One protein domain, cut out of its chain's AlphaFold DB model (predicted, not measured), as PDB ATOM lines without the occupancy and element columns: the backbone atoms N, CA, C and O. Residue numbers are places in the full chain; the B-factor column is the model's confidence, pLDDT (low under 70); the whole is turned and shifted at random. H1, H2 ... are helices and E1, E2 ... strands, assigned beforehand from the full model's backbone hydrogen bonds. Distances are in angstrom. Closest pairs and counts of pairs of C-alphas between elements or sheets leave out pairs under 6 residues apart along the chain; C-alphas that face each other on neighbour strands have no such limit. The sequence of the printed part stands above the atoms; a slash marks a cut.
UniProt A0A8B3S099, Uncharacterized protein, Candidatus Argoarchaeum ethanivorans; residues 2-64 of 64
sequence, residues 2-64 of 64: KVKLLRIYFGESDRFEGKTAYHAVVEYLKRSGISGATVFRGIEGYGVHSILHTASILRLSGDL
ATOM      1  N   LYS A   2     218.109 142.867 214.341       84.31
ATOM      2  CA  LYS A   2     218.008 143.829 213.232       84.31
ATOM      3  C   LYS A   2     216.530 144.136 213.017       84.31
ATOM      4  O   LYS A   2     215.757 143.219 212.771       84.31
ATOM      5  N   VAL A   3     216.143 145.399 213.147       90.50
ATOM      6  CA  VAL A   3     214.763 145.855 212.935       90.50
ATOM      7  C   VAL A   3     214.671 146.643 211.633       90.50
ATOM      8  O   VAL A   3     215.664 147.203 211.157       90.50
ATOM      9  N   LYS A   4     213.484 146.660 211.030       93.94
ATOM     10  CA  LYS A   4     213.180 147.432 209.824       93.94
ATOM     11  C   LYS A   4     211.964 148.306 210.100       93.94
ATOM     12  O   LYS A   4     211.000 147.840 210.695       93.94
ATOM     13  N   LEU A   5     212.032 149.560 209.665       94.94
ATOM     14  CA  LEU A   5     210.906 150.484 209.709       94.94
ATOM     15  C   LEU A   5     210.177 150.436 208.366       94.94
ATOM     16  O   LEU A   5     210.771 150.754 207.336       94.94
ATOM     17  N   LEU A   6     208.903 150.060 208.394       96.81
ATOM     18  CA  LEU A   6     207.990 150.182 207.263       96.81
ATOM     19  C   LEU A   6     207.134 151.436 207.463       96.81
ATOM     20  O   LEU A   6     206.546 151.618 208.528       96.81
ATOM     21  N   ARG A   7     207.061 152.292 206.443       96.56
ATOM     22  CA  ARG A   7     206.121 153.416 206.390       96.56
ATOM     23  C   ARG A   7     205.214 153.226 205.190       96.56
ATOM     24  O   ARG A   7     205.696 152.953 204.096       96.56
ATOM     25  N   ILE A   8     203.921 153.374 205.424       95.38
ATOM     26  CA  ILE A   8     202.881 153.283 204.407       95.38
ATOM     27  C   ILE A   8     202.151 154.621 204.439       95.38
ATOM     28  O   ILE A   8     201.763 155.077 205.514       95.38
ATOM     29  N   TYR A   9     202.004 155.247 203.275       92.31
ATOM     30  CA  TYR A   9     201.267 156.494 203.104       92.31
ATOM     31  C   TYR A   9     200.028 156.206 202.259       92.31
ATOM     32  O   TYR A   9     200.122 155.528 201.238       92.31
ATOM     33  N   PHE A  10     198.886 156.715 202.698       88.75
ATOM     34  CA  PHE A  10     197.592 156.617 202.024       88.75
ATOM     35  C   PHE A  10     196.783 157.876 202.346       88.75
ATOM     36  O   PHE A  10     197.073 158.572 203.327       88.75
ATOM     37  N   GLY A  11     195.778 158.169 201.527       87.00
ATOM     38  CA  GLY A  11     194.799 159.208 201.817       87.00
ATOM     39  C   GLY A  11     193.861 158.791 202.953       87.00
ATOM     40  O   GLY A  11     193.545 157.614 203.120       87.00
ATOM     41  N   GLU A  12     193.366 159.754 203.735       86.25
ATOM     42  CA  GLU A  12     192.398 159.483 204.815       86.25
ATOM     43  C   GLU A  12     191.082 158.886 204.286       86.25
ATOM     44  O   GLU A  12     190.441 158.073 204.954       86.25
ATOM     45  N   SER A  13     190.696 159.263 203.067       86.88
ATOM     46  CA  SER A  13     189.496 158.777 202.389       86.88
ATOM     47  C   SER A  13     189.657 157.405 201.739       86.88
ATOM     48  O   SER A  13     188.654 156.860 201.278       86.88
ATOM     49  N   ASP A  14     190.871 156.851 201.677       90.31
ATOM     50  CA  ASP A  14     191.113 155.587 200.987       90.31
ATOM     51  C   ASP A  14     190.379 154.447 201.699       90.31
ATOM     52  O   ASP A  14     190.353 154.349 202.934       90.31
ATOM     53  N   ARG A  15     189.761 153.568 200.908       93.62
ATOM     54  CA  ARG A  15     188.951 152.452 201.398       93.62
ATOM     55  C   ARG A  15     189.462 151.123 200.864       93.62
ATOM     56  O   ARG A  15     189.925 151.036 199.733       93.62
ATOM     57  N   PHE A  16     189.311 150.085 201.676       95.69
ATOM     58  CA  PHE A  16     189.548 148.697 201.300       95.69
ATOM     59  C   PHE A  16     188.468 147.827 201.944       95.69
ATOM     60  O   PHE A  16     188.287 147.884 203.159       95.69
ATOM     61  N   GLU A  17     187.722 147.071 201.131       94.31
ATOM     62  CA  GLU A  17     186.643 146.172 201.587       94.31
ATOM     63  C   GLU A  17     185.677 146.827 202.601       94.31
ATOM     64  O   GLU A  17     185.370 146.281 203.658       94.31
ATOM     65  N   GLY A  18     185.238 148.059 202.316       93.62
ATOM     66  CA  GLY A  18     184.318 148.816 203.179       93.62
ATOM     67  C   GLY A  18     184.952 149.452 204.426       93.62
ATOM     68  O   GLY A  18     184.296 150.223 205.125       93.62
ATOM     69  N   LYS A  19     186.238 149.210 204.701       93.25
ATOM     70  CA  LYS A  19     186.989 149.810 205.818       93.25
ATOM     71  C   LYS A  19     187.850 150.969 205.332       93.25
ATOM     72  O   LYS A  19     188.175 151.050 204.151       93.25
ATOM     73  N   THR A  20     188.244 151.876 206.227       94.62
ATOM     74  CA  THR A  20     189.339 152.811 205.920       94.62
ATOM     75  C   THR A  20     190.629 152.027 205.688       94.62
ATOM     76  O   THR A  20     190.895 151.042 206.384       94.62
ATOM     77  N   ALA A  21     191.444 152.451 204.722       95.31
ATOM     78  CA  ALA A  21     192.674 151.752 204.354       95.31
ATOM     79  C   ALA A  21     193.620 151.589 205.555       95.31
ATOM     80  O   ALA A  21     194.135 150.497 205.793       95.31
ATOM     81  N   TYR A  22     193.767 152.631 206.384       94.94
ATOM     82  CA  TYR A  22     194.580 152.558 207.602       94.94
ATOM     83  C   TYR A  22     194.096 151.470 208.567       94.94
ATOM     84  O   TYR A  22     194.911 150.778 209.177       94.94
ATOM     85  N   HIS A  23     192.777 151.291 208.698       96.06
ATOM     86  CA  HIS A  23     192.207 150.288 209.587       96.06
ATOM     87  C   HIS A  23     192.425 148.882 209.028       96.06
ATOM     88  O   HIS A  23     192.834 147.989 209.768       96.06
ATOM     89  N   ALA A  24     192.221 148.694 207.721       97.50
ATOM     90  CA  ALA A  24     192.486 147.422 207.049       97.50
ATOM     91  C   ALA A  24     193.960 146.997 207.186       97.50
ATOM     92  O   ALA A  24     194.241 145.847 207.519       97.50
ATOM     93  N   VAL A  25     194.901 147.933 207.017       97.31
ATOM     94  CA  VAL A  25     196.340 147.677 207.184       97.31
ATOM     95  C   VAL A  25     196.676 147.282 208.622       97.31
ATOM     96  O   VAL A  25     197.348 146.276 208.833       97.31
ATOM     97  N   VAL A  26     196.207 148.035 209.623       97.31
ATOM     98  CA  VAL A  26     196.480 147.713 211.037       97.31
ATOM     99  C   VAL A  26     195.891 146.357 211.419       97.31
ATOM    100  O   VAL A  26     196.553 145.568 212.096       97.31
ATOM    101  N   GLU A  27     194.673 146.059 210.966       97.69
ATOM    102  CA  GLU A  27     194.030 144.770 211.210       97.69
ATOM    103  C   GLU A  27     194.818 143.617 210.572       97.69
ATOM    104  O   GLU A  27     195.047 142.600 211.231       97.69
ATOM    105  N   TYR A  28     195.282 143.788 209.332       97.69
ATOM    106  CA  TYR A  28     196.133 142.814 208.653       97.69
ATOM    107  C   TYR A  28     197.442 142.579 209.417       97.69
ATOM    108  O   TYR A  28     197.734 141.442 209.780       97.69
ATOM    109  N   LEU A  29     198.186 143.639 209.754       97.75
ATOM    110  CA  LEU A  29     199.457 143.525 210.484       97.75
ATOM    111  C   LEU A  29     199.276 142.819 211.836       97.75
ATOM    112  O   LEU A  29     200.096 141.974 212.204       97.75
ATOM    113  N   LYS A  30     198.177 143.115 212.545       97.94
ATOM    114  CA  LYS A  30     197.817 142.443 213.799       97.94
ATOM    115  C   LYS A  30     197.542 140.952 213.586       97.94
ATOM    116  O   LYS A  30     198.061 140.134 214.341       97.94
ATOM    117  N   ARG A  31     196.760 140.587 212.562       98.19
ATOM    118  CA  ARG A  31     196.470 139.182 212.212       98.19
ATOM    119  C   ARG A  31     197.721 138.422 211.758       98.19
ATOM    120  O   ARG A  31     197.812 137.226 212.005       98.19
ATOM    121  N   SER A  32     198.689 139.103 211.149       98.06
ATOM    122  CA  SER A  32     199.964 138.529 210.697       98.06
ATOM    123  C   SER A  32     201.032 138.396 211.792       98.06
ATOM    124  O   SER A  32     202.144 137.968 211.495       98.06
ATOM    125  N   GLY A  33     200.739 138.767 213.044       97.31
ATOM    126  CA  GLY A  33     201.684 138.627 214.160       97.31
ATOM    127  C   GLY A  33     202.823 139.653 214.166       97.31
ATOM    128  O   GLY A  33     203.862 139.416 214.785       97.31
ATOM    129  N   ILE A  34     202.659 140.793 213.486       97.38
ATOM    130  CA  ILE A  34     203.633 141.888 213.544       97.38
ATOM    131  C   ILE A  34     203.609 142.509 214.945       97.38
ATOM    132  O   ILE A  34     202.545 142.743 215.513       97.38
ATOM    133  N   SER A  35     204.793 142.787 215.497       95.44
ATOM    134  CA  SER A  35     204.964 143.182 216.902       95.44
ATOM    135  C   SER A  35     204.274 144.495 217.285       95.44
ATOM    136  O   SER A  35     203.976 144.703 218.458       95.44
ATOM    137  N   GLY A  36     204.019 145.382 216.323       96.06
ATOM    138  CA  GLY A  36     203.280 146.616 216.550       96.06
ATOM    139  C   GLY A  36     203.121 147.458 215.290       96.06
ATOM    140  O   GLY A  36     203.853 147.301 214.312       96.06
ATOM    141  N   ALA A  37     202.156 148.370 215.331       97.75
ATOM    142  CA  ALA A  37     201.925 149.381 214.310       97.75
ATOM    143  C   ALA A  37     201.358 150.645 214.973       97.75
ATOM    144  O   ALA A  37     200.618 150.562 215.953       97.75
ATOM    145  N   THR A  38     201.687 151.812 214.429       97.19
ATOM    146  CA  THR A  38     201.170 153.105 214.892       97.19
ATOM    147  C   THR A  38     200.722 153.905 213.680       97.19
ATOM    148  O   THR A  38     201.436 153.964 212.681       97.19
ATOM    149  N   VAL A  39     199.534 154.503 213.764       96.06
ATOM    150  CA  VAL A  39     198.967 155.345 212.707       96.06
ATOM    151  C   VAL A  39     199.120 156.805 213.110       96.06
ATOM    152  O   VAL A  39     198.791 157.176 214.232       96.06
ATOM    153  N   PHE A  40     199.587 157.629 212.175       94.06
ATOM    154  CA  PHE A  40     199.628 159.080 212.310       94.06
ATOM    155  C   PHE A  40     198.671 159.697 211.292       94.06
ATOM    156  O   PHE A  40     198.625 159.254 210.144       94.06
ATOM    157  N   ARG A  41     197.926 160.727 211.701       89.88
ATOM    158  CA  ARG A  41     197.136 161.562 210.791       89.88
ATOM    159  C   ARG A  41     197.895 162.860 210.545       89.88
ATOM    160  O   ARG A  41     198.142 163.609 211.487       89.88
ATOM    161  N   GLY A  42     198.282 163.100 209.295       87.81
ATOM    162  CA  GLY A  42     198.817 164.395 208.879       87.81
ATOM    163  C   GLY A  42     197.711 165.448 208.824       87.81
ATOM    164  O   GLY A  42     196.559 165.119 208.552       87.81
ATOM    165  N   ILE A  43     198.060 166.709 209.081       86.94
ATOM    166  CA  ILE A  43     197.138 167.848 208.923       86.94
ATOM    167  C   ILE A  43     197.000 168.211 207.441       86.94
ATOM    168  O   ILE A  43     195.936 168.622 206.990       86.94
ATOM    169  N   GLU A  44     198.073 168.028 206.675       85.88
ATOM    170  CA  GLU A  44     198.132 168.333 205.253       85.88
ATOM    171  C   GLU A  44     199.189 167.460 204.563       85.88
ATOM    172  O   GLU A  44     200.153 167.017 205.196       85.88
ATOM    173  N   GLY A  45     199.016 167.203 203.269       86.56
ATOM    174  CA  GLY A  45     200.021 166.558 202.430       86.56
ATOM    175  C   GLY A  45     199.643 166.581 200.953       86.56
ATOM    176  O   GLY A  45     198.481 166.769 200.605       86.56
ATOM    177  N   TYR A  46     200.618 166.369 200.074       87.38
ATOM    178  CA  TYR A  46     200.392 166.201 198.639       87.38
ATOM    179  C   TYR A  46     201.111 164.952 198.127       87.38
ATOM    180  O   TYR A  46     202.141 164.537 198.663       87.38
ATOM    181  N   GLY A  47     200.534 164.331 197.100       86.88
ATOM    182  CA  GLY A  47     201.093 163.155 196.436       86.88
ATOM    183  C   GLY A  47     201.621 163.467 195.038       86.88
ATOM    184  O   GLY A  47     201.809 164.620 194.656       86.88
ATOM    185  N   VAL A  48     201.792 162.420 194.234       85.31
ATOM    186  CA  VAL A  48     202.304 162.503 192.852       85.31
ATOM    187  C   VAL A  48     201.465 163.389 191.923       85.31
ATOM    188  O   VAL A  48     201.989 163.945 190.966       85.31
ATOM    189  N   HIS A  49     200.178 163.572 192.225       85.50
ATOM    190  CA  HIS A  49     199.272 164.435 191.462       85.50
ATOM    191  C   HIS A  49     199.318 165.908 191.903       85.50
ATOM    192  O   HIS A  49     198.570 166.719 191.371       85.50
ATOM    193  N   SER A  50     200.167 166.260 192.878       81.44
ATOM    194  CA  SER A  50     200.313 167.620 193.430       81.44
ATOM    195  C   SER A  50     199.015 168.244 193.974       81.44
ATOM    196  O   SER A  50     198.922 169.457 194.133       81.44
ATOM    197  N   ILE A  51     198.011 167.418 194.282       80.38
ATOM    198  CA  ILE A  51     196.766 167.843 194.928       80.38
ATOM    199  C   ILE A  51     197.021 167.947 196.431       80.38
ATOM    200  O   ILE A  51     197.506 166.992 197.043       80.38
ATOM    201  N   LEU A  52     196.686 169.097 197.020       76.81
ATOM    202  CA  LEU A  52     196.705 169.281 198.468       76.81
ATOM    203  C   LEU A  52     195.536 168.530 199.107       76.81
ATOM    204  O   LEU A  52     194.367 168.781 198.812       76.81
ATOM    205  N   HIS A  53     195.869 167.626 200.017       76.12
ATOM    206  CA  HIS A  53     194.930 166.967 200.906       76.12
ATOM    207  C   HIS A  53     195.071 167.598 202.284       76.12
ATOM    208  O   HIS A  53     196.110 167.452 202.919       76.12
ATOM    209  N   THR A  54     194.031 168.288 202.744       70.25
ATOM    210  CA  THR A  54     193.966 168.850 204.096       70.25
ATOM    211  C   THR A  54     192.990 168.050 204.951       70.25
ATOM    212  O   THR A  54     191.923 167.639 204.482       70.25
ATOM    213  N   ALA A  55     193.347 167.835 206.215       66.62
ATOM    214  CA  ALA A  55     192.441 167.341 207.236       66.62
ATOM    215  C   ALA A  55     191.433 168.457 207.555       66.62
ATOM    216  O   ALA A  55     191.578 169.204 208.521       66.62
ATOM    217  N   SER A  56     190.413 168.613 206.708       59.16
ATOM    218  CA  SER A  56     189.300 169.509 207.000       59.16
ATOM    219  C   SER A  56     188.589 169.005 208.258       59.16
ATOM    220  O   SER A  56     187.856 168.017 208.228       59.16
ATOM    221  N   ILE A  57     188.791 169.712 209.373       54.56
ATOM    222  CA  ILE A  57     188.097 169.532 210.664       54.56
ATOM    223  C   ILE A  57     186.557 169.633 210.520       54.56
ATOM    224  O   ILE A  57     185.815 169.277 211.430       54.56
ATOM    225  N   LEU A  58     186.048 170.057 209.360       49.03
ATOM    226  CA  LEU A  58     184.654 170.423 209.110       49.03
ATOM    227  C   LEU A  58     183.775 169.313 208.501       49.03
ATOM    228  O   LEU A  58     182.722 169.610 207.946       49.03
ATOM    229  N   ARG A  59     184.146 168.032 208.623       52.25
ATOM    230  CA  ARG A  59     183.289 166.904 208.192       52.25
ATOM    231  C   ARG A  59     182.682 166.125 209.366       52.25
ATOM    232  O   ARG A  59     182.632 164.902 209.343       52.25
ATOM    233  N   LEU A  60     182.229 166.848 210.394       44.62
ATOM    234  CA  LEU A  60     181.471 166.297 211.529       44.62
ATOM    235  C   LEU A  60     179.939 166.375 211.341       44.62
ATOM    236  O   LEU A  60     179.208 165.874 212.186       44.62
ATOM    237  N   SER A  61     179.439 167.013 210.274       42.53
ATOM    238  CA  SER A  61     178.011 167.344 210.112       42.53
ATOM    239  C   SER A  61     177.336 166.711 208.891       42.53
ATOM    240  O   SER A  61     176.415 167.301 208.333       42.53
ATOM    241  N   GLY A  62     177.803 165.559 208.417       46.03
ATOM    242  CA  GLY A  62     177.278 165.003 207.170       46.03
ATOM    243  C   GLY A  62     177.340 163.496 207.082       46.03
ATOM    244  O   GLY A  62     177.870 163.019 206.094       46.03
ATOM    245  N   ASP A  63     176.883 162.797 208.121       36.00
ATOM    246  CA  ASP A  63     176.190 161.508 207.979       36.00
ATOM    247  C   ASP A  63     175.571 161.130 209.335       36.00
ATOM    248  O   ASP A  63     176.240 160.619 210.239       36.00
ATOM    249  N   LEU A  64     174.288 161.472 209.468       38.78
ATOM    250  CA  LEU A  64     173.303 160.790 210.305       38.78
ATOM    251  C   LEU A  64     172.471 159.927 209.352       38.78
ATOM    252  O   LEU A  64     172.147 160.458 208.263       38.78
TER     253      LEU A  64
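Overview. This is residues 2 to 64 of the 64 residues of an uncharacterized protein of Candidatus Argoarchaeum ethanivorans (UniProt A0A8B3S099). Look for a model with little regular structure: a tiny two-strand hairpin, E1 and E2, at one end, one helix, H1, set away from it, and a long link folding back from the helix to the hairpin. Residues 58 to 64 stick out as a free tail. The printed part has 63 residues, only 17 in named elements, in the order H1, E1, E2; the class is mixed, the sheet E1 - E2 is antiparallel, and the whole is loose, with a radius of gyration of the C-alphas of 14.2 A and spans of 42 by 31 by 18 A.

Arrangement. Strands E1, residues 44 to 46, and E2, residues 52 to 54, form a hairpin, antiparallel at 158 degrees; find N 45 and O 53 within hydrogen-bond range at 2.9 A. Helix H1, residues 21 to 31, is apart from E2; its O i to N i+4 pairs are all within hydrogen-bond range.

Along the chain. Find C-alpha 21 at (192.674, 151.752, 204.354); from there H1 runs 15.3 A to C-alpha 31. E1 spans 7.3 A; E2 spans 6.3 A, ending at C-alpha 54 (193.966, 168.850, 204.096).

Size, cuts and confidence. The C-alphas of Lys 2 and Leu 64, the two farthest apart, are 47.9 A apart. The printed part has no cut; the link from H1 to E1 is long. Residues 55 to 64 have pLDDT under 70.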